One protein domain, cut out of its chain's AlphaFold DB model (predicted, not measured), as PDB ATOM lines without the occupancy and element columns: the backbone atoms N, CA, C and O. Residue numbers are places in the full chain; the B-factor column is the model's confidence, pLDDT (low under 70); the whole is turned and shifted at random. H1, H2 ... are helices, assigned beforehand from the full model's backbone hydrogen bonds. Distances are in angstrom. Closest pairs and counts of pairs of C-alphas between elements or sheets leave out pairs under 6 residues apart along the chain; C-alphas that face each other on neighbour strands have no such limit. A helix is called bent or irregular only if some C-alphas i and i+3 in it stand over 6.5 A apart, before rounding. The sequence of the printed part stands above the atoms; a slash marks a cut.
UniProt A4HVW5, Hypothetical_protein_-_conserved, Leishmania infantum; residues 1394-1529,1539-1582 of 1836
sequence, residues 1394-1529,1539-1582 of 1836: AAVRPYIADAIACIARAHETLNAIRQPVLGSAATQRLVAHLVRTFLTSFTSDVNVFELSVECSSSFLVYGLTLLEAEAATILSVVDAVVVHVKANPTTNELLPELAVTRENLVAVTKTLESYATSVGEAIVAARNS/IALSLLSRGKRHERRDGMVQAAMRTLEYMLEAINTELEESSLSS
ATOM      1  N   ALA A1394      15.800   1.264   0.086       63.20
ATOM      2  CA  ALA A1394      15.331   2.412   0.862       63.20
ATOM      3  C   ALA A1394      13.956   2.939   0.402       63.20
ATOM      4  O   ALA A1394      13.236   3.510   1.219       63.20
ATOM      5  N   ALA A1395      13.576   2.720  -0.861       59.51
ATOM      6  CA  ALA A1395      12.282   3.109  -1.425       59.51
ATOM      7  C   ALA A1395      11.131   2.132  -1.106       59.51
ATOM      8  O   ALA A1395       9.972   2.503  -1.269       59.51
ATOM      9  N   VAL A1396      11.424   0.923  -0.606       62.18
ATOM     10  CA  VAL A1396      10.401  -0.034  -0.138       62.18
ATOM     11  C   VAL A1396       9.968   0.238   1.310       62.18
ATOM     12  O   VAL A1396       8.794   0.068   1.622       62.18
ATOM     13  N   ARG A1397      10.858   0.729   2.192       66.16
ATOM     14  CA  ARG A1397      10.512   1.037   3.603       66.16
ATOM     15  C   ARG A1397       9.313   1.989   3.789       66.16
ATOM     16  O   ARG A1397       8.564   1.773   4.741       66.16
ATOM     17  N   PRO A1398       9.097   3.013   2.935       67.72
ATOM     18  CA  PRO A1398       7.879   3.811   2.958       67.72
ATOM     19  C   PRO A1398       6.593   2.984   2.936       67.72
ATOM     20  O   PRO A1398       5.693   3.339   3.677       67.72
ATOM     21  N   TYR A1399       6.517   1.849   2.225       67.65
ATOM     22  CA  TYR A1399       5.268   1.085   2.072       67.65
ATOM     23  C   TYR A1399       4.558   0.772   3.394       67.65
ATOM     24  O   TYR A1399       3.362   1.007   3.500       67.65
ATOM     25  N   ILE A1400       5.259   0.280   4.419       69.68
ATOM     26  CA  ILE A1400       4.610  -0.083   5.692       69.68
ATOM     27  C   ILE A1400       4.270   1.159   6.527       69.68
ATOM     28  O   ILE A1400       3.239   1.178   7.196       69.68
ATOM     29  N   ALA A1401       5.066   2.227   6.432       71.19
ATOM     30  CA  ALA A1401       4.725   3.510   7.043       71.19
ATOM     31  C   ALA A1401       3.518   4.174   6.354       71.19
ATOM     32  O   ALA A1401       2.628   4.668   7.038       71.19
ATOM     33  N   ASP A1402       3.460   4.131   5.024       70.58
ATOM     34  CA  ASP A1402       2.389   4.674   4.193       70.58
ATOM     35  C   ASP A1402       1.112   3.840   4.330       70.58
ATOM     36  O   ASP A1402       0.044   4.418   4.482       70.58
ATOM     37  N   ALA A1403       1.204   2.507   4.379       74.39
ATOM     38  CA  ALA A1403       0.073   1.618   4.637       74.39
ATOM     39  C   ALA A1403      -0.502   1.834   6.043       74.39
ATOM     40  O   ALA A1403      -1.708   2.010   6.175       74.39
ATOM     41  N   ILE A1404       0.330   1.919   7.089       77.87
ATOM     42  CA  ILE A1404      -0.150   2.248   8.443       77.87
ATOM     43  C   ILE A1404      -0.707   3.680   8.492       77.87
ATOM     44  O   ILE A1404      -1.713   3.920   9.158       77.87
ATOM     45  N   ALA A1405      -0.144   4.620   7.727       76.41
ATOM     46  CA  ALA A1405      -0.717   5.953   7.575       76.41
ATOM     47  C   ALA A1405      -2.050   5.942   6.804       76.41
ATOM     48  O   ALA A1405      -2.909   6.767   7.104       76.41
ATOM     49  N   CYS A1406      -2.255   5.046   5.833       75.59
ATOM     50  CA  CYS A1406      -3.554   4.820   5.191       75.59
ATOM     51  C   CYS A1406      -4.546   4.261   6.214       75.59
ATOM     52  O   CYS A1406      -5.629   4.808   6.362       75.59
ATOM     53  N   ILE A1407      -4.166   3.249   7.000       78.96
ATOM     54  CA  ILE A1407      -5.011   2.692   8.070       78.96
ATOM     55  C   ILE A1407      -5.411   3.786   9.075       78.96
ATOM     56  O   ILE A1407      -6.589   3.926   9.393       78.96
ATOM     57  N   ALA A1408      -4.470   4.634   9.502       77.70
ATOM     58  CA  ALA A1408      -4.760   5.774  10.371       77.70
ATOM     59  C   ALA A1408      -5.677   6.826   9.705       77.70
ATOM     60  O   ALA A1408      -6.562   7.362  10.371       77.70
ATOM     61  N   ARG A1409      -5.527   7.099   8.397       78.01
ATOM     62  CA  ARG A1409      -6.430   7.992   7.636       78.01
ATOM     63  C   ARG A1409      -7.830   7.403   7.463       78.01
ATOM     64  O   ARG A1409      -8.810   8.140   7.583       78.01
ATOM     65  N   ALA A1410      -7.944   6.099   7.212       73.44
ATOM     66  CA  ALA A1410      -9.219   5.392   7.173       73.44
ATOM     67  C   ALA A1410      -9.913   5.461   8.537       73.44
ATOM     68  O   ALA A1410     -11.093   5.795   8.597       73.44
ATOM     69  N   HIS A1411      -9.172   5.257   9.631       75.10
ATOM     70  CA  HIS A1411      -9.707   5.386  10.984       75.10
ATOM     71  C   HIS A1411     -10.179   6.815  11.295       75.10
ATOM     72  O   HIS A1411     -11.327   6.996  11.692       75.10
ATOM     73  N   GLU A1412      -9.360   7.843  11.023       72.88
ATOM     74  CA  GLU A1412      -9.747   9.258  11.189       72.88
ATOM     75  C   GLU A1412     -11.011   9.595  10.370       72.88
ATOM     76  O   GLU A1412     -11.881  10.330  10.836       72.88
ATOM     77  N   THR A1413     -11.158   9.008   9.178       70.55
ATOM     78  CA  THR A1413     -12.323   9.201   8.297       70.55
ATOM     79  C   THR A1413     -13.581   8.483   8.809       70.55
ATOM     80  O   THR A1413     -14.653   9.086   8.840       70.55
ATOM     81  N   LEU A1414     -13.474   7.232   9.271       68.81
ATOM     82  CA  LEU A1414     -14.595   6.474   9.851       68.81
ATOM     83  C   LEU A1414     -15.048   7.051  11.205       68.81
ATOM     84  O   LEU A1414     -16.243   7.097  11.502       68.81
ATOM     85  N   ASN A1415     -14.121   7.588  11.998       70.19
ATOM     86  CA  ASN A1415     -14.455   8.257  13.253       70.19
ATOM     87  C   ASN A1415     -15.069   9.645  12.994       70.19
ATOM     88  O   ASN A1415     -15.970  10.060  13.724       70.19
ATOM     89  N   ALA A1416     -14.684  10.336  11.910       65.93
ATOM     90  CA  ALA A1416     -15.365  11.548  11.439       65.93
ATOM     91  C   ALA A1416     -16.803  11.283  10.942       65.93
ATOM     92  O   ALA A1416     -17.660  12.160  11.065       65.93
ATOM     93  N   ILE A1417     -17.092  10.064  10.472       61.56
ATOM     94  CA  ILE A1417     -18.444   9.543  10.183       61.56
ATOM     95  C   ILE A1417     -19.250   9.255  11.477       61.56
ATOM     96  O   ILE A1417     -20.432   8.931  11.423       61.56
ATOM     97  N   ARG A1418     -18.654   9.468  12.663       63.56
ATOM     98  CA  ARG A1418     -19.250   9.278  14.003       63.56
ATOM     99  C   ARG A1418     -19.679   7.842  14.329       63.56
ATOM    100  O   ARG A1418     -20.446   7.637  15.266       63.56
ATOM    101  N   GLN A1419     -19.121   6.848  13.643       65.39
ATOM    102  CA  GLN A1419     -19.321   5.431  13.954       65.39
ATOM    103  C   GLN A1419     -18.035   4.844  14.570       65.39
ATOM    104  O   GLN A1419     -17.339   4.069  13.918       65.39
ATOM    105  N   PRO A1420     -17.668   5.209  15.819       64.48
ATOM    106  CA  PRO A1420     -16.361   4.874  16.389       64.48
ATOM    107  C   PRO A1420     -16.159   3.360  16.535       64.48
ATOM    108  O   PRO A1420     -15.102   2.850  16.188       64.48
ATOM    109  N   VAL A1421     -17.202   2.617  16.932       65.51
ATOM    110  CA  VAL A1421     -17.175   1.142  17.007       65.51
ATOM    111  C   VAL A1421     -16.813   0.532  15.646       65.51
ATOM    112  O   VAL A1421     -15.975  -0.368  15.556       65.51
ATOM    113  N   LEU A1422     -17.374   1.088  14.571       66.56
ATOM    114  CA  LEU A1422     -17.085   0.667  13.210       66.56
ATOM    115  C   LEU A1422     -15.666   1.044  12.777       66.56
ATOM    116  O   LEU A1422     -14.952   0.217  12.215       66.56
ATOM    117  N   GLY A1423     -15.228   2.264  13.098       71.65
ATOM    118  CA  GLY A1423     -13.853   2.701  12.895       71.65
ATOM    119  C   GLY A1423     -12.847   1.789  13.599       71.65
ATOM    120  O   GLY A1423     -11.836   1.435  12.992       71.65
ATOM    121  N   SER A1424     -13.128   1.355  14.833       69.25
ATOM    122  CA  SER A1424     -12.285   0.394  15.550       69.25
ATOM    123  C   SER A1424     -12.257  -0.980  14.879       69.25
ATOM    124  O   SER A1424     -11.170  -1.505  14.642       69.25
ATOM    125  N   ALA A1425     -13.415  -1.522  14.490       69.01
ATOM    126  CA  ALA A1425     -13.504  -2.829  13.842       69.01
ATOM    127  C   ALA A1425     -12.800  -2.843  12.475       69.01
ATOM    128  O   ALA A1425     -11.961  -3.705  12.211       69.01
ATOM    129  N   ALA A1426     -13.060  -1.840  11.632       72.39
ATOM    130  CA  ALA A1426     -12.396  -1.680  10.343       72.39
ATOM    131  C   ALA A1426     -10.878  -1.488  10.491       72.39
ATOM    132  O   ALA A1426     -10.121  -2.003   9.679       72.39
ATOM    133  N   THR A1427     -10.407  -0.808  11.541       76.13
ATOM    134  CA  THR A1427      -8.965  -0.638  11.802       76.13
ATOM    135  C   THR A1427      -8.306  -1.943  12.235       76.13
ATOM    136  O   THR A1427      -7.237  -2.286  11.735       76.13
ATOM    137  N   GLN A1428      -8.957  -2.711  13.113       77.92
ATOM    138  CA  GLN A1428      -8.484  -4.033  13.534       77.92
ATOM    139  C   GLN A1428      -8.430  -5.006  12.345       77.92
ATOM    140  O   GLN A1428      -7.400  -5.653  12.140       77.92
ATOM    141  N   ARG A1429      -9.466  -5.026  11.493       76.54
ATOM    142  CA  ARG A1429      -9.467  -5.807  10.246       76.54
ATOM    143  C   ARG A1429      -8.442  -5.316   9.229       76.54
ATOM    144  O   ARG A1429      -7.759  -6.143   8.642       76.54
ATOM    145  N   LEU A1430      -8.259  -4.008   9.038       79.15
ATOM    146  CA  LEU A1430      -7.234  -3.469   8.134       79.15
ATOM    147  C   LEU A1430      -5.811  -3.826   8.591       79.15
ATOM    148  O   LEU A1430      -4.964  -4.124   7.751       79.15
ATOM    149  N   VAL A1431      -5.543  -3.850   9.903       83.26
ATOM    150  CA  VAL A1431      -4.275  -4.363  10.452       83.26
ATOM    151  C   VAL A1431      -4.150  -5.869  10.202       83.26
ATOM    152  O   VAL A1431      -3.101  -6.315   9.737       83.26
ATOM    153  N   ALA A1432      -5.211  -6.651  10.430       79.92
ATOM    154  CA  ALA A1432      -5.206  -8.085  10.143       79.92
ATOM    155  C   ALA A1432      -4.992  -8.383   8.644       79.92
ATOM    156  O   ALA A1432      -4.176  -9.237   8.296       79.92
ATOM    157  N   HIS A1433      -5.637  -7.631   7.749       77.62
ATOM    158  CA  HIS A1433      -5.447  -7.714   6.302       77.62
ATOM    159  C   HIS A1433      -4.044  -7.271   5.878       77.62
ATOM    160  O   HIS A1433      -3.438  -7.974   5.082       77.62
ATOM    161  N   LEU A1434      -3.469  -6.197   6.435       81.26
ATOM    162  CA  LEU A1434      -2.082  -5.796   6.141       81.26
ATOM    163  C   LEU A1434      -1.097  -6.938   6.435       81.26
ATOM    164  O   LEU A1434      -0.223  -7.235   5.616       81.26
ATOM    165  N   VAL A1435      -1.270  -7.619   7.572       83.29
ATOM    166  CA  VAL A1435      -0.484  -8.813   7.907       83.29
ATOM    167  C   VAL A1435      -0.800  -9.959   6.949       83.29
ATOM    168  O   VAL A1435       0.124 -10.599   6.460       83.29
ATOM    169  N   ARG A1436      -2.075 -10.222   6.641       79.16
ATOM    170  CA  ARG A1436      -2.489 -11.306   5.737       79.16
ATOM    171  C   ARG A1436      -1.913 -11.120   4.333       79.16
ATOM    172  O   ARG A1436      -1.369 -12.074   3.797       79.16
ATOM    173  N   THR A1437      -1.938  -9.904   3.790       72.72
ATOM    174  CA  THR A1437      -1.312  -9.527   2.515       72.72
ATOM    175  C   THR A1437       0.204  -9.735   2.550       72.72
ATOM    176  O   THR A1437       0.770 -10.308   1.616       72.72
ATOM    177  N   PHE A1438       0.866  -9.330   3.641       77.96
ATOM    178  CA  PHE A1438       2.298  -9.565   3.845       77.96
ATOM    179  C   PHE A1438       2.620 -11.068   3.898       77.96
ATOM    180  O   PHE A1438       3.497 -11.521   3.167       77.96
ATOM    181  N   LEU A1439       1.860 -11.861   4.661       79.22
ATOM    182  CA  LEU A1439       1.983 -13.321   4.715       79.22
ATOM    183  C   LEU A1439       1.777 -13.952   3.328       79.22
ATOM    184  O   LEU A1439       2.640 -14.704   2.881       79.22
ATOM    185  N   THR A1440       0.711 -13.588   2.602       74.47
ATOM    186  CA  THR A1440       0.452 -14.131   1.257       74.47
ATOM    187  C   THR A1440       1.583 -13.846   0.278       74.47
ATOM    188  O   THR A1440       1.886 -14.713  -0.528       74.47
ATOM    189  N   SER A1441       2.277 -12.705   0.389       70.84
ATOM    190  CA  SER A1441       3.422 -12.400  -0.484       70.84
ATOM    191  C   SER A1441       4.650 -13.309  -0.275       70.84
ATOM    192  O   SER A1441       5.522 -13.337  -1.140       70.84
ATOM    193  N   PHE A1442       4.688 -14.096   0.812       69.33
ATOM    194  CA  PHE A1442       5.646 -15.194   1.016       69.33
ATOM    195  C   PHE A1442       5.078 -16.589   0.712       69.33
ATOM    196  O   PHE A1442       5.867 -17.502   0.476       69.33
ATOM    197  N   THR A1443       3.755 -16.789   0.782       67.97
ATOM    198  CA  THR A1443       3.129 -18.129   0.753       67.97
ATOM    199  C   THR A1443       2.357 -18.468  -0.520       67.97
ATOM    200  O   THR A1443       1.906 -19.603  -0.640       67.97
ATOM    201  N   SER A1444       2.147 -17.532  -1.447       60.58
ATOM    202  CA  SER A1444       1.640 -17.865  -2.784       60.58
ATOM    203  C   SER A1444       2.680 -18.667  -3.572       60.58
ATOM    204  O   SER A1444       3.873 -18.391  -3.456       60.58
ATOM    205  N   ASP A1445       2.239 -19.613  -4.412       54.47
ATOM    206  CA  ASP A1445       3.133 -20.409  -5.278       54.47
ATOM    207  C   ASP A1445       4.017 -19.510  -6.159       54.47
ATOM    208  O   ASP A1445       5.197 -19.777  -6.376       54.47
ATOM    209  N   VAL A1446       3.455 -18.373  -6.583       50.93
ATOM    210  CA  VAL A1446       4.213 -17.203  -7.026       50.93
ATOM    211  C   VAL A1446       4.699 -16.447  -5.784       50.93
ATOM    212  O   VAL A1446       4.040 -15.513  -5.320       50.93
ATOM    213  N   ASN A1447       5.829 -16.859  -5.207       55.70
ATOM    214  CA  ASN A1447       6.465 -16.133  -4.104       55.70
ATOM    215  C   ASN A1447       6.871 -14.747  -4.622       55.70
ATOM    216  O   ASN A1447       7.764 -14.641  -5.458       55.70
ATOM    217  N   VAL A1448       6.236 -13.675  -4.142       56.52
ATOM    218  CA  VAL A1448       6.372 -12.334  -4.743       56.52
ATOM    219  C   VAL A1448       7.804 -11.797  -4.639       56.52
ATOM    220  O   VAL A1448       8.191 -10.935  -5.429       56.52
ATOM    221  N   PHE A1449       8.603 -12.326  -3.708       62.52
ATOM    222  CA  PHE A1449      10.013 -11.983  -3.513       62.52
ATOM    223  C   PHE A1449      11.002 -12.958  -4.175       62.52
ATOM    224  O   PHE A1449      12.200 -12.712  -4.062       62.52
ATOM    225  N   GLU A1450      10.524 -14.053  -4.794       60.25
ATOM    226  CA  GLU A1450      11.292 -15.169  -5.389       60.25
ATOM    227  C   GLU A1450      12.696 -15.353  -4.789       60.25
ATOM    228  O   GLU A1450      13.718 -15.101  -5.428       60.25
ATOM    229  N   LEU A1451      12.744 -15.775  -3.519       64.51
ATOM    230  CA  LEU A1451      13.982 -15.895  -2.741       64.51
ATOM    231  C   LEU A1451      14.825 -17.110  -3.180       64.51
ATOM    232  O   LEU A1451      14.975 -18.099  -2.457       64.51
ATOM    233  N   SER A1452      15.372 -17.025  -4.393       67.18
ATOM    234  CA  SER A1452      16.328 -17.974  -4.957       67.18
ATOM    235  C   SER A1452      17.718 -17.780  -4.350       67.18
ATOM    236  O   SER A1452      18.164 -16.664  -4.080       67.18
ATOM    237  N   VAL A1453      18.454 -18.883  -4.203       66.06
ATOM    238  CA  VAL A1453      19.878 -18.869  -3.819       66.06
ATOM    239  C   VAL A1453      20.744 -18.212  -4.912       66.06
ATOM    240  O   VAL A1453      21.849 -17.758  -4.636       66.06
ATOM    241  N   GLU A1454      20.220 -18.105  -6.138       67.88
ATOM    242  CA  GLU A1454      20.855 -17.442  -7.286       67.88
ATOM    243  C   GLU A1454      20.769 -15.906  -7.236       67.88
ATOM    244  O   GLU A1454      21.447 -15.224  -8.007       67.88
ATOM    245  N   CYS A1455      19.949 -15.331  -6.345       68.86
ATOM    246  CA  CYS A1455      19.888 -13.882  -6.179       68.86
ATOM    247  C   CYS A1455      21.262 -13.315  -5.788       68.86
ATOM    248  O   CYS A1455      22.032 -13.940  -5.055       68.86
ATOM    249  N   SER A1456      21.559 -12.085  -6.228       72.82
ATOM    250  CA  SER A1456      22.851 -11.456  -5.932       72.82
ATOM    251  C   SER A1456      23.137 -11.468  -4.424       72.82
ATOM    252  O   SER A1456      22.263 -11.170  -3.608       72.82
ATOM    253  N   SER A1457      24.369 -11.805  -4.027       69.27
ATOM    254  CA  SER A1457      24.714 -11.946  -2.603       69.27
ATOM    255  C   SER A1457      24.427 -10.667  -1.807       69.27
ATOM    256  O   SER A1457      23.981 -10.742  -0.667       69.27
ATOM    257  N   SER A1458      24.566  -9.493  -2.437       66.93
ATOM    258  CA  SER A1458      24.100  -8.207  -1.908       66.93
ATOM    259  C   SER A1458      22.589  -8.172  -1.650       66.93
ATOM    260  O   SER A1458      22.190  -7.761  -0.562       66.93
ATOM    261  N   PHE A1459      21.739  -8.615  -2.584       68.14
ATOM    262  CA  PHE A1459      20.297  -8.721  -2.340       68.14
ATOM    263  C   PHE A1459      19.988  -9.698  -1.196       68.14
ATOM    264  O   PHE A1459      19.207  -9.366  -0.309       68.14
ATOM    265  N   LEU A1460      20.669 -10.845  -1.131       73.14
ATOM    266  CA  LEU A1460      20.499 -11.796  -0.027       73.14
ATOM    267  C   LEU A1460      20.947 -11.216   1.333       73.14
ATOM    268  O   LEU A1460      20.347 -11.539   2.357       73.14
ATOM    269  N   VAL A1461      21.920 -10.293   1.377       73.32
ATOM    270  CA  VAL A1461      22.232  -9.528   2.604       73.32
ATOM    271  C   VAL A1461      21.143  -8.490   2.903       73.32
ATOM    272  O   VAL A1461      20.516  -8.522   3.964       73.32
ATOM    273  N   TYR A1462      20.948  -7.525   2.003       75.35
ATOM    274  CA  TYR A1462      20.179  -6.307   2.272       75.35
ATOM    275  C   TYR A1462      18.664  -6.527   2.180       75.35
ATOM    276  O   TYR A1462      17.931  -6.002   3.014       75.35
ATOM    277  N   GLY A1463      18.210  -7.322   1.211       77.75
ATOM    278  CA  GLY A1463      16.813  -7.695   0.999       77.75
ATOM    279  C   GLY A1463      16.277  -8.588   2.113       77.75
ATOM    280  O   GLY A1463      15.267  -8.246   2.715       77.75
ATOM    281  N   LEU A1464      16.981  -9.663   2.492       81.88
ATOM    282  CA  LEU A1464      16.525 -10.503   3.612       81.88
ATOM    283  C   LEU A1464      16.551  -9.746   4.952       81.88
ATOM    284  O   LEU A1464      15.641  -9.918   5.756       81.88
ATOM    285  N   THR A1465      17.546  -8.878   5.193       84.76
ATOM    286  CA  THR A1465      17.564  -8.034   6.409       84.76
ATOM    287  C   THR A1465      16.425  -7.005   6.398       84.76
ATOM    288  O   THR A1465      15.885  -6.678   7.453       84.76
ATOM    289  N   LEU A1466      16.029  -6.500   5.220       83.39
ATOM    290  CA  LEU A1466      14.837  -5.663   5.071       83.39
ATOM    291  C   LEU A1466      13.565  -6.461   5.381       83.39
ATOM    292  O   LEU A1466      12.785  -6.020   6.214       83.39
ATOM    293  N   LEU A1467      13.364  -7.628   4.762       84.38
ATOM    294  CA  LEU A1467      12.153  -8.439   4.942       84.38
ATOM    295  C   LEU A1467      11.973  -8.894   6.400       84.38
ATOM    296  O   LEU A1467      10.864  -8.820   6.919       84.38
ATOM    297  N   GLU A1468      13.053  -9.261   7.099       88.28
ATOM    298  CA  GLU A1468      13.032  -9.491   8.553       88.28
ATOM    299  C   GLU A1468      12.665  -8.231   9.352       88.28
ATOM    300  O   GLU A1468      11.902  -8.313  10.312       88.28
ATOM    301  N   ALA A1469      13.227  -7.067   9.001       87.88
ATOM    302  CA  ALA A1469      12.962  -5.817   9.712       87.88
ATOM    303  C   ALA A1469      11.525  -5.332   9.496       87.88
ATOM    304  O   ALA A1469      10.915  -4.797  10.417       87.88
ATOM    305  N   GLU A1470      10.962  -5.543   8.310       86.04
ATOM    306  CA  GLU A1470       9.565  -5.243   8.021       86.04
ATOM    307  C   GLU A1470       8.619  -6.247   8.695       86.04
ATOM    308  O   GLU A1470       7.681  -5.818   9.364       86.04
ATOM    309  N   ALA A1471       8.913  -7.553   8.659       88.15
ATOM    310  CA  ALA A1471       8.154  -8.570   9.396       88.15
ATOM    311  C   ALA A1471       8.112  -8.270  10.906       88.15
ATOM    312  O   ALA A1471       7.041  -8.242  11.511       88.15
ATOM    313  N   ALA A1472       9.267  -7.957  11.503       91.65
ATOM    314  CA  ALA A1472       9.377  -7.585  12.911       91.65
ATOM    315  C   ALA A1472       8.743  -6.215  13.233       91.65
ATOM    316  O   ALA A1472       8.260  -6.016  14.349       91.65
ATOM    317  N   THR A1473       8.692  -5.279  12.275       89.45
ATOM    318  CA  THR A1473       7.972  -4.001  12.430       89.45
ATOM    319  C   THR A1473       6.462  -4.233  12.443       89.45
ATOM    320  O   THR A1473       5.795  -3.778  13.369       89.45
ATOM    321  N   ILE A1474       5.923  -4.999  11.488       88.05
ATOM    322  CA  ILE A1474       4.501  -5.372  11.469       88.05
ATOM    323  C   ILE A1474       4.149  -6.169  12.738       88.05
ATOM    324  O   ILE A1474       3.122  -5.906  13.359       88.05
ATOM    325  N   LEU A1475       5.015  -7.081  13.193       92.91
ATOM    326  CA  LEU A1475       4.788  -7.834  14.428       92.91
ATOM    327  C   LEU A1475       4.742  -6.914  15.655       92.91
ATOM    328  O   LEU A1475       3.839  -7.046  16.472       92.91
ATOM    329  N   SER A1476       5.644  -5.933  15.738       93.10
ATOM    330  CA  SER A1476       5.653  -4.929  16.812       93.10
ATOM    331  C   SER A1476       4.392  -4.046  16.807       93.10
ATOM    332  O   SER A1476       3.913  -3.648  17.868       93.10
ATOM    333  N   VAL A1477       3.829  -3.764  15.627       89.14
ATOM    334  CA  VAL A1477       2.540  -3.067  15.455       89.14
ATOM    335  C   VAL A1477       1.377  -3.932  15.947       89.14
ATOM    336  O   VAL A1477       0.551  -3.459  16.725       89.14
ATOM    337  N   VAL A1478       1.331  -5.207  15.549       90.91
ATOM    338  CA  VAL A1478       0.290  -6.154  15.983       90.91
ATOM    339  C   VAL A1478       0.367  -6.406  17.489       90.91
ATOM    340  O   VAL A1478      -0.667  -6.397  18.150       90.91
ATOM    341  N   ASP A1479       1.563  -6.565  18.061       93.21
ATOM    342  CA  ASP A1479       1.757  -6.682  19.510       93.21
ATOM    343  C   ASP A1479       1.240  -5.438  20.251       93.21
ATOM    344  O   ASP A1479       0.528  -5.581  21.245       93.21
ATOM    345  N   ALA A1480       1.516  -4.227  19.752       90.87
ATOM    346  CA  ALA A1480       1.013  -2.991  20.355       90.87
ATOM    347  C   ALA A1480      -0.526  -2.907  20.342       90.87
ATOM    348  O   ALA A1480      -1.128  -2.576  21.366       90.87
ATOM    349  N   VAL A1481      -1.169  -3.259  19.221       87.15
ATOM    350  CA  VAL A1481      -2.640  -3.284  19.104       87.15
ATOM    351  C   VAL A1481      -3.246  -4.398  19.969       87.15
ATOM    352  O   VAL A1481      -4.221  -4.160  20.674       87.15
ATOM    353  N   VAL A1482      -2.660  -5.599  19.998       90.02
ATOM    354  CA  VAL A1482      -3.158  -6.725  20.811       90.02
ATOM    355  C   VAL A1482      -3.006  -6.458  22.312       90.02
ATOM    356  O   VAL A1482      -3.903  -6.808  23.080       90.02
ATOM    357  N   VAL A1483      -1.921  -5.814  22.754       90.58
ATOM    358  CA  VAL A1483      -1.773  -5.353  24.149       90.58
ATOM    359  C   VAL A1483      -2.847  -4.319  24.493       90.58
ATOM    360  O   VAL A1483      -3.449  -4.401  25.563       90.58
ATOM    361  N   HIS A1484      -3.138  -3.392  23.580       86.02
ATOM    362  CA  HIS A1484      -4.154  -2.365  23.781       86.02
ATOM    363  C   HIS A1484      -5.590  -2.928  23.834       86.02
ATOM    364  O   HIS A1484      -6.352  -2.581  24.735       86.02
ATOM    365  N   VAL A1485      -5.946  -3.853  22.935       83.98
ATOM    366  CA  VAL A1485      -7.246  -4.557  22.950       83.98
ATOM    367  C   VAL A1485      -7.400  -5.390  24.225       83.98
ATOM    368  O   VAL A1485      -8.445  -5.342  24.868       83.98
ATOM    369  N   LYS A1486      -6.342  -6.079  24.678       88.08
ATOM    370  CA  LYS A1486      -6.360  -6.829  25.949       88.08
ATOM    371  C   LYS A1486      -6.511  -5.942  27.191       88.08
ATOM    372  O   LYS A1486      -6.998  -6.429  28.209       88.08
ATOM    373  N   ALA A1487      -6.128  -4.666  27.123       86.72
ATOM    374  CA  ALA A1487      -6.411  -3.691  28.178       86.72
ATOM    375  C   ALA A1487      -7.869  -3.183  28.153       86.72
ATOM    376  O   ALA A1487      -8.370  -2.727  29.180       86.72
ATOM    377  N   ASN A1488      -8.558  -3.299  27.011       80.07
ATOM    378  CA  ASN A1488      -9.893  -2.753  26.752       80.07
ATOM    379  C   ASN A1488     -10.869  -3.862  26.286       80.07
ATOM    380  O   ASN A1488     -11.257  -3.907  25.111       80.07
ATOM    381  N   PRO A1489     -11.302  -4.766  27.195       74.53
ATOM    382  CA  PRO A1489     -12.007  -6.014  26.859       74.53
ATOM    383  C   PRO A1489     -13.383  -5.834  26.193       74.53
ATOM    384  O   PRO A1489     -13.964  -6.796  25.697       74.53
ATOM    385  N   THR A1490     -13.905  -4.609  26.124       67.77
ATOM    386  CA  THR A1490     -15.093  -4.240  25.335       67.77
ATOM    387  C   THR A1490     -14.836  -4.186  23.818       67.77
ATOM    388  O   THR A1490     -15.728  -3.798  23.071       67.77
ATOM    389  N   THR A1491     -13.646  -4.593  23.355       64.39
ATOM    390  CA  THR A1491     -13.281  -4.768  21.929       64.39
ATOM    391  C   THR A1491     -12.849  -6.205  21.580       64.39
ATOM    392  O   THR A1491     -12.160  -6.434  20.589       64.39
ATOM    393  N   ASN A1492     -13.249  -7.196  22.388       69.19
ATOM    394  CA  ASN A1492     -12.783  -8.589  22.277       69.19
ATOM    395  C   ASN A1492     -13.178  -9.340  20.985       69.19
ATOM    396  O   ASN A1492     -12.562 -10.362  20.695       69.19
ATOM    397  N   GLU A1493     -14.169  -8.880  20.214       70.12
ATOM    398  CA  GLU A1493     -14.730  -9.623  19.065       70.12
ATOM    399  C   GLU A1493     -13.697  -9.951  17.971       70.12
ATOM    400  O   GLU A1493     -13.731 -11.041  17.406       70.12
ATOM    401  N   LEU A1494     -12.728  -9.060  17.724       68.13
ATOM    402  CA  LEU A1494     -11.658  -9.251  16.726       68.13
ATOM    403  C   LEU A1494     -10.305  -9.657  17.343       68.13
ATOM    404  O   LEU A1494      -9.302  -9.805  16.639       68.13
ATOM    405  N   LEU A1495     -10.267  -9.910  18.659       81.58
ATOM    406  CA  LEU A1495      -9.110 -10.508  19.325       81.58
ATOM    407  C   LEU A1495      -8.686 -11.873  18.733       81.58
ATOM    408  O   LEU A1495      -7.474 -12.058  18.594       81.58
ATOM    409  N   PRO A1496      -9.581 -12.826  18.372       84.88
ATOM    410  CA  PRO A1496      -9.153 -14.108  17.803       84.88
ATOM    411  C   PRO A1496      -8.501 -13.959  16.421       84.88
ATOM    412  O   PRO A1496      -7.464 -14.575  16.179       84.88
ATOM    413  N   GLU A1497      -9.034 -13.102  15.543       80.23
ATOM    414  CA  GLU A1497      -8.430 -12.836  14.229       80.23
ATOM    415  C   GLU A1497      -7.025 -12.245  14.375       80.23
ATOM    416  O   GLU A1497      -6.074 -12.740  13.763       80.23
ATOM    417  N   LEU A1498      -6.866 -11.233  15.236       84.24
ATOM    418  CA  LEU A1498      -5.566 -10.630  15.526       84.24
ATOM    419  C   LEU A1498      -4.605 -11.619  16.207       84.24
ATOM    420  O   LEU A1498      -3.408 -11.568  15.933       84.24
ATOM    421  N   ALA A1499      -5.091 -12.540  17.046       88.75
ATOM    422  CA  ALA A1499      -4.268 -13.563  17.692       88.75
ATOM    423  C   ALA A1499      -3.726 -14.599  16.690       88.75
ATOM    424  O   ALA A1499      -2.512 -14.796  16.628       88.75
ATOM    425  N   VAL A1500      -4.583 -15.183  15.846       87.07
ATOM    426  CA  VAL A1500      -4.164 -16.122  14.782       87.07
ATOM    427  C   VAL A1500      -3.215 -15.433  13.798       87.07
ATOM    428  O   VAL A1500      -2.172 -15.971  13.423       87.07
ATOM    429  N   THR A1501      -3.529 -14.193  13.423       83.90
ATOM    430  CA  THR A1501      -2.697 -13.364  12.542       83.90
ATOM    431  C   THR A1501      -1.312 -13.094  13.141       83.90
ATOM    432  O   THR A1501      -0.295 -13.228  12.457       83.90
ATOM    433  N   ARG A1502      -1.255 -12.775  14.439       91.71
ATOM    434  CA  ARG A1502      -0.019 -12.600  15.212       91.71
ATOM    435  C   ARG A1502       0.802 -13.885  15.273       91.71
ATOM    436  O   ARG A1502       2.013 -13.830  15.088       91.71
ATOM    437  N   GLU A1503       0.177 -15.030  15.526       92.28
ATOM    438  CA  GLU A1503       0.864 -16.326  15.612       92.28
ATOM    439  C   GLU A1503       1.483 -16.734  14.270       92.28
ATOM    440  O   GLU A1503       2.666 -17.085  14.226       92.28
ATOM    441  N   ASN A1504       0.749 -16.556  13.168       88.87
ATOM    442  CA  ASN A1504       1.267 -16.747  11.812       88.87
ATOM    443  C   ASN A1504       2.456 -15.814  11.510       88.87
ATOM    444  O   ASN A1504       3.460 -16.250  10.945       88.87
ATOM    445  N   LEU A1505       2.397 -14.548  11.933       88.43
ATOM    446  CA  LEU A1505       3.491 -13.591  11.732       88.43
ATOM    447  C   LEU A1505       4.713 -13.871  12.622       88.43
ATOM    448  O   LEU A1505       5.847 -13.697  12.174       88.43
ATOM    449  N   VAL A1506       4.518 -14.369  13.847       92.94
ATOM    450  CA  VAL A1506       5.605 -14.893  14.693       92.94
ATOM    451  C   VAL A1506       6.264 -16.102  14.023       92.94
ATOM    452  O   VAL A1506       7.492 -16.202  14.032       92.94
ATOM    453  N   ALA A1507       5.479 -17.007  13.429       90.99
ATOM    454  CA  ALA A1507       6.002 -18.161  12.706       90.99
ATOM    455  C   ALA A1507       6.813 -17.736  11.471       90.99
ATOM    456  O   ALA A1507       7.972 -18.126  11.349       90.99
ATOM    457  N   VAL A1508       6.268 -16.871  10.608       87.04
ATOM    458  CA  VAL A1508       6.973 -16.388   9.408       87.04
ATOM    459  C   VAL A1508       8.213 -15.573   9.764       87.04
ATOM    460  O   VAL A1508       9.250 -15.773   9.142       87.04
ATOM    461  N   THR A1509       8.180 -14.740  10.810       90.30
ATOM    462  CA  THR A1509       9.373 -13.993  11.247       90.30
ATOM    463  C   THR A1509      10.494 -14.946  11.689       90.30
ATOM    464  O   THR A1509      11.634 -14.784  11.261       90.30
ATOM    465  N   LYS A1510      10.180 -16.003  12.457       91.69
ATOM    466  CA  LYS A1510      11.150 -17.050  12.847       91.69
ATOM    467  C   LYS A1510      11.664 -17.865  11.656       91.69
ATOM    468  O   LYS A1510      12.838 -18.231  11.634       91.69
ATOM    469  N   THR A1511      10.810 -18.151  10.676       88.07
ATOM    470  CA  THR A1511      11.197 -18.854   9.443       88.07
ATOM    471  C   THR A1511      12.093 -17.987   8.559       88.07
ATOM    472  O   THR A1511      13.067 -18.494   8.015       88.07
ATOM    473  N   LEU A1512      11.838 -16.678   8.464       86.93
ATOM    474  CA  LEU A1512      12.727 -15.733   7.784       86.93
ATOM    475  C   LEU A1512      14.078 -15.625   8.500       86.93
ATOM    476  O   LEU A1512      15.108 -15.716   7.837       86.93
ATOM    477  N   GLU A1513      14.094 -15.527   9.835       89.58
ATOM    478  CA  GLU A1513      15.333 -15.547  10.627       89.58
ATOM    479  C   GLU A1513      16.151 -16.832  10.409       89.58
ATOM    480  O   GLU A1513      17.375 -16.766  10.268       89.58
ATOM    481  N   SER A1514      15.509 -18.006  10.380       89.19
ATOM    482  CA  SER A1514      16.207 -19.287  10.202       89.19
ATOM    483  C   SER A1514      16.686 -19.488   8.763       89.19
ATOM    484  O   SER A1514      17.861 -19.797   8.559       89.19
ATOM    485  N   TYR A1515      15.833 -19.221   7.769       85.98
ATOM    486  CA  TYR A1515      16.183 -19.248   6.348       85.98
ATOM    487  C   TYR A1515      17.332 -18.283   6.049       85.98
ATOM    488  O   TYR A1515      18.328 -18.670   5.448       85.98
ATOM    489  N   ALA A1516      17.253 -17.037   6.516       85.56
ATOM    490  CA  ALA A1516      18.248 -16.026   6.193       85.56
ATOM    491  C   ALA A1516      19.539 -16.146   7.029       85.56
ATOM    492  O   ALA A1516      20.596 -15.681   6.591       85.56
ATOM    493  N   THR A1517      19.492 -16.818   8.186       86.32
ATOM    494  CA  THR A1517      20.697 -17.333   8.860       86.32
ATOM    495  C   THR A1517      21.334 -18.442   8.022       86.32
ATOM    496  O   THR A1517      22.519 -18.352   7.718       86.32
ATOM    497  N   SER A1518      20.549 -19.423   7.561       85.59
ATOM    498  CA  SER A1518      21.024 -20.536   6.728       85.59
ATOM    499  C   SER A1518      21.616 -20.066   5.392       85.59
ATOM    500  O   SER A1518      22.701 -20.504   5.025       85.59
ATOM    501  N   VAL A1519      20.988 -19.105   4.706       82.22
ATOM    502  CA  VAL A1519      21.535 -18.461   3.497       82.22
ATOM    503  C   VAL A1519      22.819 -17.689   3.811       82.22
ATOM    504  O   VAL A1519      23.780 -17.769   3.049       82.22
ATOM    505  N   GLY A1520      22.889 -16.984   4.944       80.42
ATOM    506  CA  GLY A1520      24.125 -16.330   5.389       80.42
ATOM    507  C   GLY A1520      25.269 -17.328   5.605       80.42
ATOM    508  O   GLY A1520      26.378 -17.114   5.116       80.42
ATOM    509  N   GLU A1521      24.989 -18.444   6.278       83.34
ATOM    510  CA  GLU A1521      25.930 -19.545   6.504       83.34
ATOM    511  C   GLU A1521      26.315 -20.256   5.197       83.34
ATOM    512  O   GLU A1521      27.488 -20.571   5.005       83.34
ATOM    513  N   ALA A1522      25.384 -20.428   4.256       81.64
ATOM    514  CA  ALA A1522      25.634 -21.013   2.939       81.64
ATOM    515  C   ALA A1522      26.517 -20.118   2.055       81.64
ATOM    516  O   ALA A1522      27.463 -20.615   1.448       81.64
ATOM    517  N   ILE A1523      26.285 -18.798   2.027       77.16
ATOM    518  CA  ILE A1523      27.141 -17.837   1.302       77.16
ATOM    519  C   ILE A1523      28.553 -17.807   1.915       77.16
ATOM    520  O   ILE A1523      29.546 -17.758   1.185       77.16
ATOM    521  N   VAL A1524      28.665 -17.879   3.249       77.57
ATOM    522  CA  VAL A1524      29.954 -18.031   3.946       77.57
ATOM    523  C   VAL A1524      30.633 -19.349   3.551       77.57
ATOM    524  O   VAL A1524      31.810 -19.343   3.199       77.57
ATOM    525  N   ALA A1525      29.916 -20.474   3.577       81.09
ATOM    526  CA  ALA A1525      30.462 -21.801   3.296       81.09
ATOM    527  C   ALA A1525      30.895 -21.976   1.831       81.09
ATOM    528  O   ALA A1525      32.015 -22.420   1.580       81.09
ATOM    529  N   ALA A1526      30.054 -21.575   0.873       76.69
ATOM    530  CA  ALA A1526      30.357 -21.629  -0.555       76.69
ATOM    531  C   ALA A1526      31.635 -20.842  -0.868       76.69
ATOM    532  O   ALA A1526      32.576 -21.383  -1.451       76.69
ATOM    533  N   ARG A1527      31.743 -19.608  -0.366       72.67
ATOM    534  CA  ARG A1527      32.938 -18.789  -0.585       72.67
ATOM    535  C   ARG A1527      34.169 -19.271   0.188       72.67
ATOM    536  O   ARG A1527      35.285 -19.064  -0.267       72.67
ATOM    537  N   ASN A1528      34.002 -19.950   1.322       77.83
ATOM    538  CA  ASN A1528      35.119 -20.628   1.987       77.83
ATOM    539  C   ASN A1528      35.645 -21.830   1.171       77.83
ATOM    540  O   ASN A1528      36.772 -22.261   1.410       77.83
ATOM    541  N   SER A1529      34.866 -22.363   0.218       75.64
ATOM    542  CA  SER A1529      35.323 -23.396  -0.726       75.64
ATOM    543  C   SER A1529      35.990 -22.814  -1.985       75.64
ATOM    544  O   SER A1529      36.949 -23.393  -2.499       75.64
ATOM    545  N   ILE A1539      34.558  -7.687   4.006       57.96
ATOM    546  CA  ILE A1539      33.893  -6.654   4.814       57.96
ATOM    547  C   ILE A1539      32.370  -6.825   4.718       57.96
ATOM    548  O   ILE A1539      31.696  -6.794   5.749       57.96
ATOM    549  N   ALA A1540      31.842  -7.113   3.522       59.42
ATOM    550  CA  ALA A1540      30.431  -7.458   3.318       59.42
ATOM    551  C   ALA A1540      30.022  -8.731   4.092       59.42
ATOM    552  O   ALA A1540      29.010  -8.723   4.789       59.42
ATOM    553  N   LEU A1541      30.849  -9.784   4.085       59.49
ATOM    554  CA  LEU A1541      30.628 -10.969   4.932       59.49
ATOM    555  C   LEU A1541      30.717 -10.659   6.434       59.49
ATOM    556  O   LEU A1541      29.969 -11.220   7.230       59.49
ATOM    557  N   SER A1542      31.548  -9.698   6.846       61.21
ATOM    558  CA  SER A1542      31.581  -9.248   8.242       61.21
ATOM    559  C   SER A1542      30.279  -8.556   8.677       61.21
ATOM    560  O   SER A1542      30.014  -8.488   9.879       61.21
ATOM    561  N   LEU A1543      29.471  -8.045   7.736       60.72
ATOM    562  CA  LEU A1543      28.127  -7.499   7.976       60.72
ATOM    563  C   LEU A1543      27.043  -8.592   7.996       60.72
ATOM    564  O   LEU A1543      26.031  -8.401   8.660       60.72
ATOM    565  N   LEU A1544      27.280  -9.743   7.351       62.29
ATOM    566  CA  LEU A1544      26.436 -10.947   7.449       62.29
ATOM    567  C   LEU A1544      26.568 -11.687   8.790       62.29
ATOM    568  O   LEU A1544      25.791 -12.602   9.059       62.29
ATOM    569  N   SER A1545      27.519 -11.308   9.652       76.67
ATOM    570  CA  SER A1545      27.616 -11.886  10.997       76.67
ATOM    571  C   SER A1545      26.297 -11.698  11.763       76.67
ATOM    572  O   SER A1545      25.823 -10.575  11.939       76.67
ATOM    573  N   ARG A1546      25.708 -12.811  12.227       82.13
ATOM    574  CA  ARG A1546      24.350 -12.879  12.802       82.13
ATOM    575  C   ARG A1546      24.060 -11.790  13.846       82.13
ATOM    576  O   ARG A1546      22.981 -11.210  13.837       82.13
ATOM    577  N   GLY A1547      25.042 -11.453  14.687       85.05
ATOM    578  CA  GLY A1547      24.945 -10.344  15.643       85.05
ATOM    579  C   GLY A1547      24.695  -8.981  14.982       85.05
ATOM    580  O   GLY A1547      23.710  -8.331  15.310       85.05
ATOM    581  N   LYS A1548      25.524  -8.574  14.007       84.16
ATOM    582  CA  LYS A1548      25.351  -7.295  13.287       84.16
ATOM    583  C   LYS A1548      24.096  -7.275  12.415       84.16
ATOM    584  O   LYS A1548      23.506  -6.216  12.220       84.16
ATOM    585  N   ARG A1549      23.691  -8.434  11.885       84.52
ATOM    586  CA  ARG A1549      22.429  -8.601  11.154       84.52
ATOM    587  C   ARG A1549      21.238  -8.265  12.056       84.52
ATOM    588  O   ARG A1549      20.467  -7.372  11.713       84.52
ATOM    589  N   HIS A1550      21.132  -8.916  13.219       89.72
ATOM    590  CA  HIS A1550      20.083  -8.621  14.198       89.72
ATOM    591  C   HIS A1550      20.183  -7.172  14.712       89.72
ATOM    592  O   HIS A1550      19.186  -6.469  14.680       89.72
ATOM    593  N   GLU A1551      21.374  -6.668  15.059       88.46
ATOM    594  CA  GLU A1551      21.587  -5.265  15.473       88.46
ATOM    595  C   GLU A1551      21.059  -4.260  14.432       88.46
ATOM    596  O   GLU A1551      20.357  -3.303  14.766       88.46
ATOM    597  N   ARG A1552      21.348  -4.496  13.144       85.68
ATOM    598  CA  ARG A1552      20.872  -3.657  12.039       85.68
ATOM    599  C   ARG A1552      19.364  -3.763  11.845       85.68
ATOM    600  O   ARG A1552      18.716  -2.730  11.671       85.68
ATOM    601  N   ARG A1553      18.814  -4.981  11.872       88.87
ATOM    602  CA  ARG A1553      17.371  -5.239  11.806       88.87
ATOM    603  C   ARG A1553      16.654  -4.519  12.946       88.87
ATOM    604  O   ARG A1553      15.726  -3.766  12.694       88.87
ATOM    605  N   ASP A1554      17.127  -4.671  14.176       91.02
ATOM    606  CA  ASP A1554      16.516  -4.091  15.371       91.02
ATOM    607  C   ASP A1554      16.645  -2.561  15.367       91.02
ATOM    608  O   ASP A1554      15.694  -1.856  15.700       91.02
ATOM    609  N   GLY A1555      17.762  -2.016  14.874       88.17
ATOM    610  CA  GLY A1555      17.899  -0.587  14.585       88.17
ATOM    611  C   GLY A1555      16.908  -0.085  13.522       88.17
ATOM    612  O   GLY A1555      16.346   1.002  13.672       88.17
ATOM    613  N   MET A1556      16.646  -0.879  12.476       84.92
ATOM    614  CA  MET A1556      15.656  -0.585  11.430       84.92
ATOM    615  C   MET A1556      14.208  -0.684  11.937       84.92
ATOM    616  O   MET A1556      13.400   0.176  11.568       84.92
ATOM    617  N   VAL A1557      13.900  -1.660  12.799       88.51
ATOM    618  CA  VAL A1557      12.606  -1.833  13.484       88.51
ATOM    619  C   VAL A1557      12.368  -0.680  14.449       88.51
ATOM    620  O   VAL A1557      11.357  -0.003  14.340       88.51
ATOM    621  N   GLN A1558      13.310  -0.364  15.343       88.92
ATOM    622  CA  GLN A1558      13.149   0.758  16.273       88.92
ATOM    623  C   GLN A1558      13.029   2.110  15.553       88.92
ATOM    624  O   GLN A1558      12.321   2.995  16.028       88.92
ATOM    625  N   ALA A1559      13.723   2.305  14.425       83.01
ATOM    626  CA  ALA A1559      13.573   3.513  13.614       83.01
ATOM    627  C   ALA A1559      12.189   3.597  12.949       83.01
ATOM    628  O   ALA A1559      11.612   4.683  12.900       83.01
ATOM    629  N   ALA A1560      11.640   2.466  12.490       81.75
ATOM    630  CA  ALA A1560      10.270   2.397  11.998       81.75
ATOM    631  C   ALA A1560       9.270   2.633  13.139       81.75
ATOM    632  O   ALA A1560       8.501   3.580  13.062       81.75
ATOM    633  N   MET A1561       9.350   1.893  14.248       87.42
ATOM    634  CA  MET A1561       8.452   2.042  15.399       87.42
ATOM    635  C   MET A1561       8.443   3.465  15.972       87.42
ATOM    636  O   MET A1561       7.361   3.997  16.172       87.42
ATOM    637  N   ARG A1562       9.591   4.148  16.110       87.51
ATOM    638  CA  ARG A1562       9.653   5.582  16.495       87.51
ATOM    639  C   ARG A1562       9.026   6.543  15.469       87.51
ATOM    640  O   ARG A1562       8.762   7.697  15.785       87.51
ATOM    641  N   THR A1563       8.817   6.091  14.233       79.62
ATOM    642  CA  THR A1563       8.091   6.823  13.180       79.62
ATOM    643  C   THR A1563       6.603   6.451  13.161       79.62
ATOM    644  O   THR A1563       5.775   7.286  12.818       79.62
ATOM    645  N   LEU A1564       6.248   5.227  13.561       84.25
ATOM    646  CA  LEU A1564       4.869   4.740  13.684       84.25
ATOM    647  C   LEU A1564       4.213   5.140  15.019       84.25
ATOM    648  O   LEU A1564       2.991   5.153  15.107       84.25
ATOM    649  N   GLU A1565       5.004   5.482  16.040       86.94
ATOM    650  CA  GLU A1565       4.598   5.714  17.436       86.94
ATOM    651  C   GLU A1565       3.379   6.637  17.564       86.94
ATOM    652  O   GLU A1565       2.403   6.264  18.206       86.94
ATOM    653  N   TYR A1566       3.367   7.776  16.862       81.29
ATOM    654  CA  TYR A1566       2.241   8.722  16.895       81.29
ATOM    655  C   TYR A1566       0.970   8.209  16.192       81.29
ATOM    656  O   TYR A1566      -0.130   8.658  16.508       81.29
ATOM    657  N   MET A1567       1.101   7.287  15.232       81.09
ATOM    658  CA  MET A1567      -0.037   6.659  14.546       81.09
ATOM    659  C   MET A1567      -0.608   5.511  15.376       81.09
ATOM    660  O   MET A1567      -1.823   5.361  15.447       81.09
ATOM    661  N   LEU A1568       0.255   4.747  16.054       84.72
ATOM    662  CA  LEU A1568      -0.157   3.720  17.011       84.72
ATOM    663  C   LEU A1568      -0.787   4.339  18.263       84.72
ATOM    664  O   LEU A1568      -1.799   3.831  18.728       84.72
ATOM    665  N   GLU A1569      -0.254   5.456  18.770       84.33
ATOM    666  CA  GLU A1569      -0.883   6.234  19.844       84.33
ATOM    667  C   GLU A1569      -2.266   6.738  19.410       84.33
ATOM    668  O   GLU A1569      -3.234   6.527  20.136       84.33
ATOM    669  N   ALA A1570      -2.394   7.321  18.210       75.34
ATOM    670  CA  ALA A1570      -3.683   7.777  17.687       75.34
ATOM    671  C   ALA A1570      -4.703   6.629  17.571       75.34
ATOM    672  O   ALA A1570      -5.781   6.725  18.159       75.34
ATOM    673  N   ILE A1571      -4.339   5.530  16.892       78.29
ATOM    674  CA  ILE A1571      -5.172   4.323  16.763       78.29
ATOM    675  C   ILE A1571      -5.588   3.815  18.144       78.29
ATOM    676  O   ILE A1571      -6.774   3.632  18.388       78.29
ATOM    677  N   ASN A1572      -4.649   3.655  19.077       83.93
ATOM    678  CA  ASN A1572      -4.952   3.178  20.422       83.93
ATOM    679  C   ASN A1572      -5.887   4.137  21.180       83.93
ATOM    680  O   ASN A1572      -6.879   3.687  21.738       83.93
ATOM    681  N   THR A1573      -5.658   5.455  21.172       80.23
ATOM    682  CA  THR A1573      -6.563   6.389  21.875       80.23
ATOM    683  C   THR A1573      -7.994   6.357  21.329       80.23
ATOM    684  O   THR A1573      -8.948   6.436  22.101       80.23
ATOM    685  N   GLU A1574      -8.166   6.182  20.019       71.76
ATOM    686  CA  GLU A1574      -9.485   6.071  19.392       71.76
ATOM    687  C   GLU A1574     -10.122   4.679  19.600       71.76
ATOM    688  O   GLU A1574     -11.333   4.600  19.821       71.76
ATOM    689  N   LEU A1575      -9.344   3.585  19.616       75.36
ATOM    690  CA  LEU A1575      -9.805   2.249  20.035       75.36
ATOM    691  C   LEU A1575     -10.341   2.285  21.479       75.36
ATOM    692  O   LEU A1575     -11.438   1.783  21.739       75.36
ATOM    693  N   GLU A1576      -9.624   2.944  22.394       79.40
ATOM    694  CA  GLU A1576     -10.042   3.173  23.784       79.40
ATOM    695  C   GLU A1576     -11.397   3.894  23.851       79.40
ATOM    696  O   GLU A1576     -12.327   3.438  24.523       79.40
ATOM    697  N   GLU A1577     -11.563   4.990  23.108       69.05
ATOM    698  CA  GLU A1577     -12.813   5.756  23.095       69.05
ATOM    699  C   GLU A1577     -13.976   5.026  22.405       69.05
ATOM    700  O   GLU A1577     -15.127   5.149  22.839       69.05
ATOM    701  N   SER A1578     -13.687   4.222  21.381       67.17
ATOM    702  CA  SER A1578     -14.660   3.352  20.707       67.17
ATOM    703  C   SER A1578     -15.168   2.258  21.643       67.17
ATOM    704  O   SER A1578     -16.379   2.032  21.729       67.17
ATOM    705  N   SER A1579     -14.267   1.663  22.432       68.22
ATOM    706  CA  SER A1579     -14.585   0.660  23.454       68.22
ATOM    707  C   SER A1579     -15.572   1.189  24.510       68.22
ATOM    708  O   SER A1579     -16.481   0.473  24.939       68.22
ATOM    709  N   LEU A1580     -15.448   2.472  24.881       67.48
ATOM    710  CA  LEU A1580     -16.351   3.157  25.812       67.48
ATOM    711  C   LEU A1580     -17.706   3.495  25.174       67.48
ATOM    712  O   LEU A1580     -18.719   3.519  25.874       67.48
ATOM    713  N   SER A1581     -17.740   3.753  23.863       66.40
ATOM    714  CA  SER A1581     -18.983   3.999  23.124       66.40
ATOM    715  C   SER A1581     -19.791   2.713  22.927       66.40
ATOM    716  O   SER A1581     -21.003   2.724  23.134       66.40
ATOM    717  N   SER A1582     -19.125   1.597  22.602       60.06
ATOM    718  CA  SER A1582     -19.751   0.266  22.534       60.06
ATOM    719  C   SER A1582     -20.337  -0.137  23.892       60.06
ATOM    720  O   SER A1582     -21.517  -0.471  23.991       60.06
TER     721      SER A1582
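This is residues 1394 to 1529 and 1539 to 1582 of the 1836 residues of the protein "Hypothetical_protein_-_conserved" of Leishmania infantum (UniProt A4HVW5). The domain is a long rod, a bundle of helices running up and down, built from two helical hairpins, H1 with H2 and H3 with H4, and the bent helix H6. H3 lies in the middle; H6a crosses it towards one end of the rod, and H6b runs on along H1 and H3 to the other end. The printed part has 180 residues with six named helices, H1 to H6, and no named strand, class all helix. It is compact, with a radius of gyration of the C-alphas of 18.3 A and spans of 65 by 31 by 26 A.

H1, residues 1398 to 1416, and H2, residues 1420 to 1443, form a hairpin at a shallow tilt of 22 degrees; their closest C-alphas, of Leu 1414 and Gly 1423, are 4.9 A apart. H3, residues 1457 to 1487, and H4, residues 1489 to 1529, form a second hairpin at a shallow tilt of 20 degrees, closest at the C-alphas of Ala 1471 and Thr 1509, 5.9 A. H4 is irregular, C-alphas 1490 and 1493 being 8.3 A apart, and has a kink of 56 degrees near residue 1496. With residues 1494 to 1508 alone H4 touches H2, closest at Ala 1432 and Leu 1498, C-alphas 6.0 A apart. H5, residues 1539 to 1543, is near H3 and touches no helix. H6, residues 1546 to 1582, was assigned as one helix by its hydrogen bonds but is bent, C-alphas 1563 and 1566 being 7.2 A apart; its arms H6a, residues 1546 to 1563, and H6b, residues 1566 to 1582, stand at a steep tilt of 59 degrees. H6a touches H3 at a steep tilt of 50 degrees, closest at the C-alphas of Ala 1469 and Arg 1553, 4.9 A. H6b touches H1, closest at the C-alphas of Ala 1408 and Met 1567, 6.4 A. H6b and H4 touch only at their ends, C-alphas 1490 and 1579 being closest at 5.3 A. Every O i to N i+4 pair is within hydrogen-bond range in H1, H5, H6a and H6b; in H2 19 of 20 are, in H3 26 of 27 and in H4 32 of 37.

H1 begins at C-alpha 1398 (7.879, 3.811, 2.958) and is 25.9 A long; H2 is 34.0 A, H3 44.5 A. H4 is 57.5 A, ending at C-alpha 1529 (35.323, -23.396, -0.726). H5 is 6.6 A, H6a 25.5 A and H6b 24.2 A, ending at C-alpha 1582 (-19.751, 0.266, 22.534).

The C-alphas farthest apart, of Ser 1529 and Ser 1581, are 65.3 A apart. Residues 1530 to 1538 are not printed; the gap is 17.7 A. The link from H2 to H3 is long. Confidence is under 70 in 50 residues, among them 1442 to 1455.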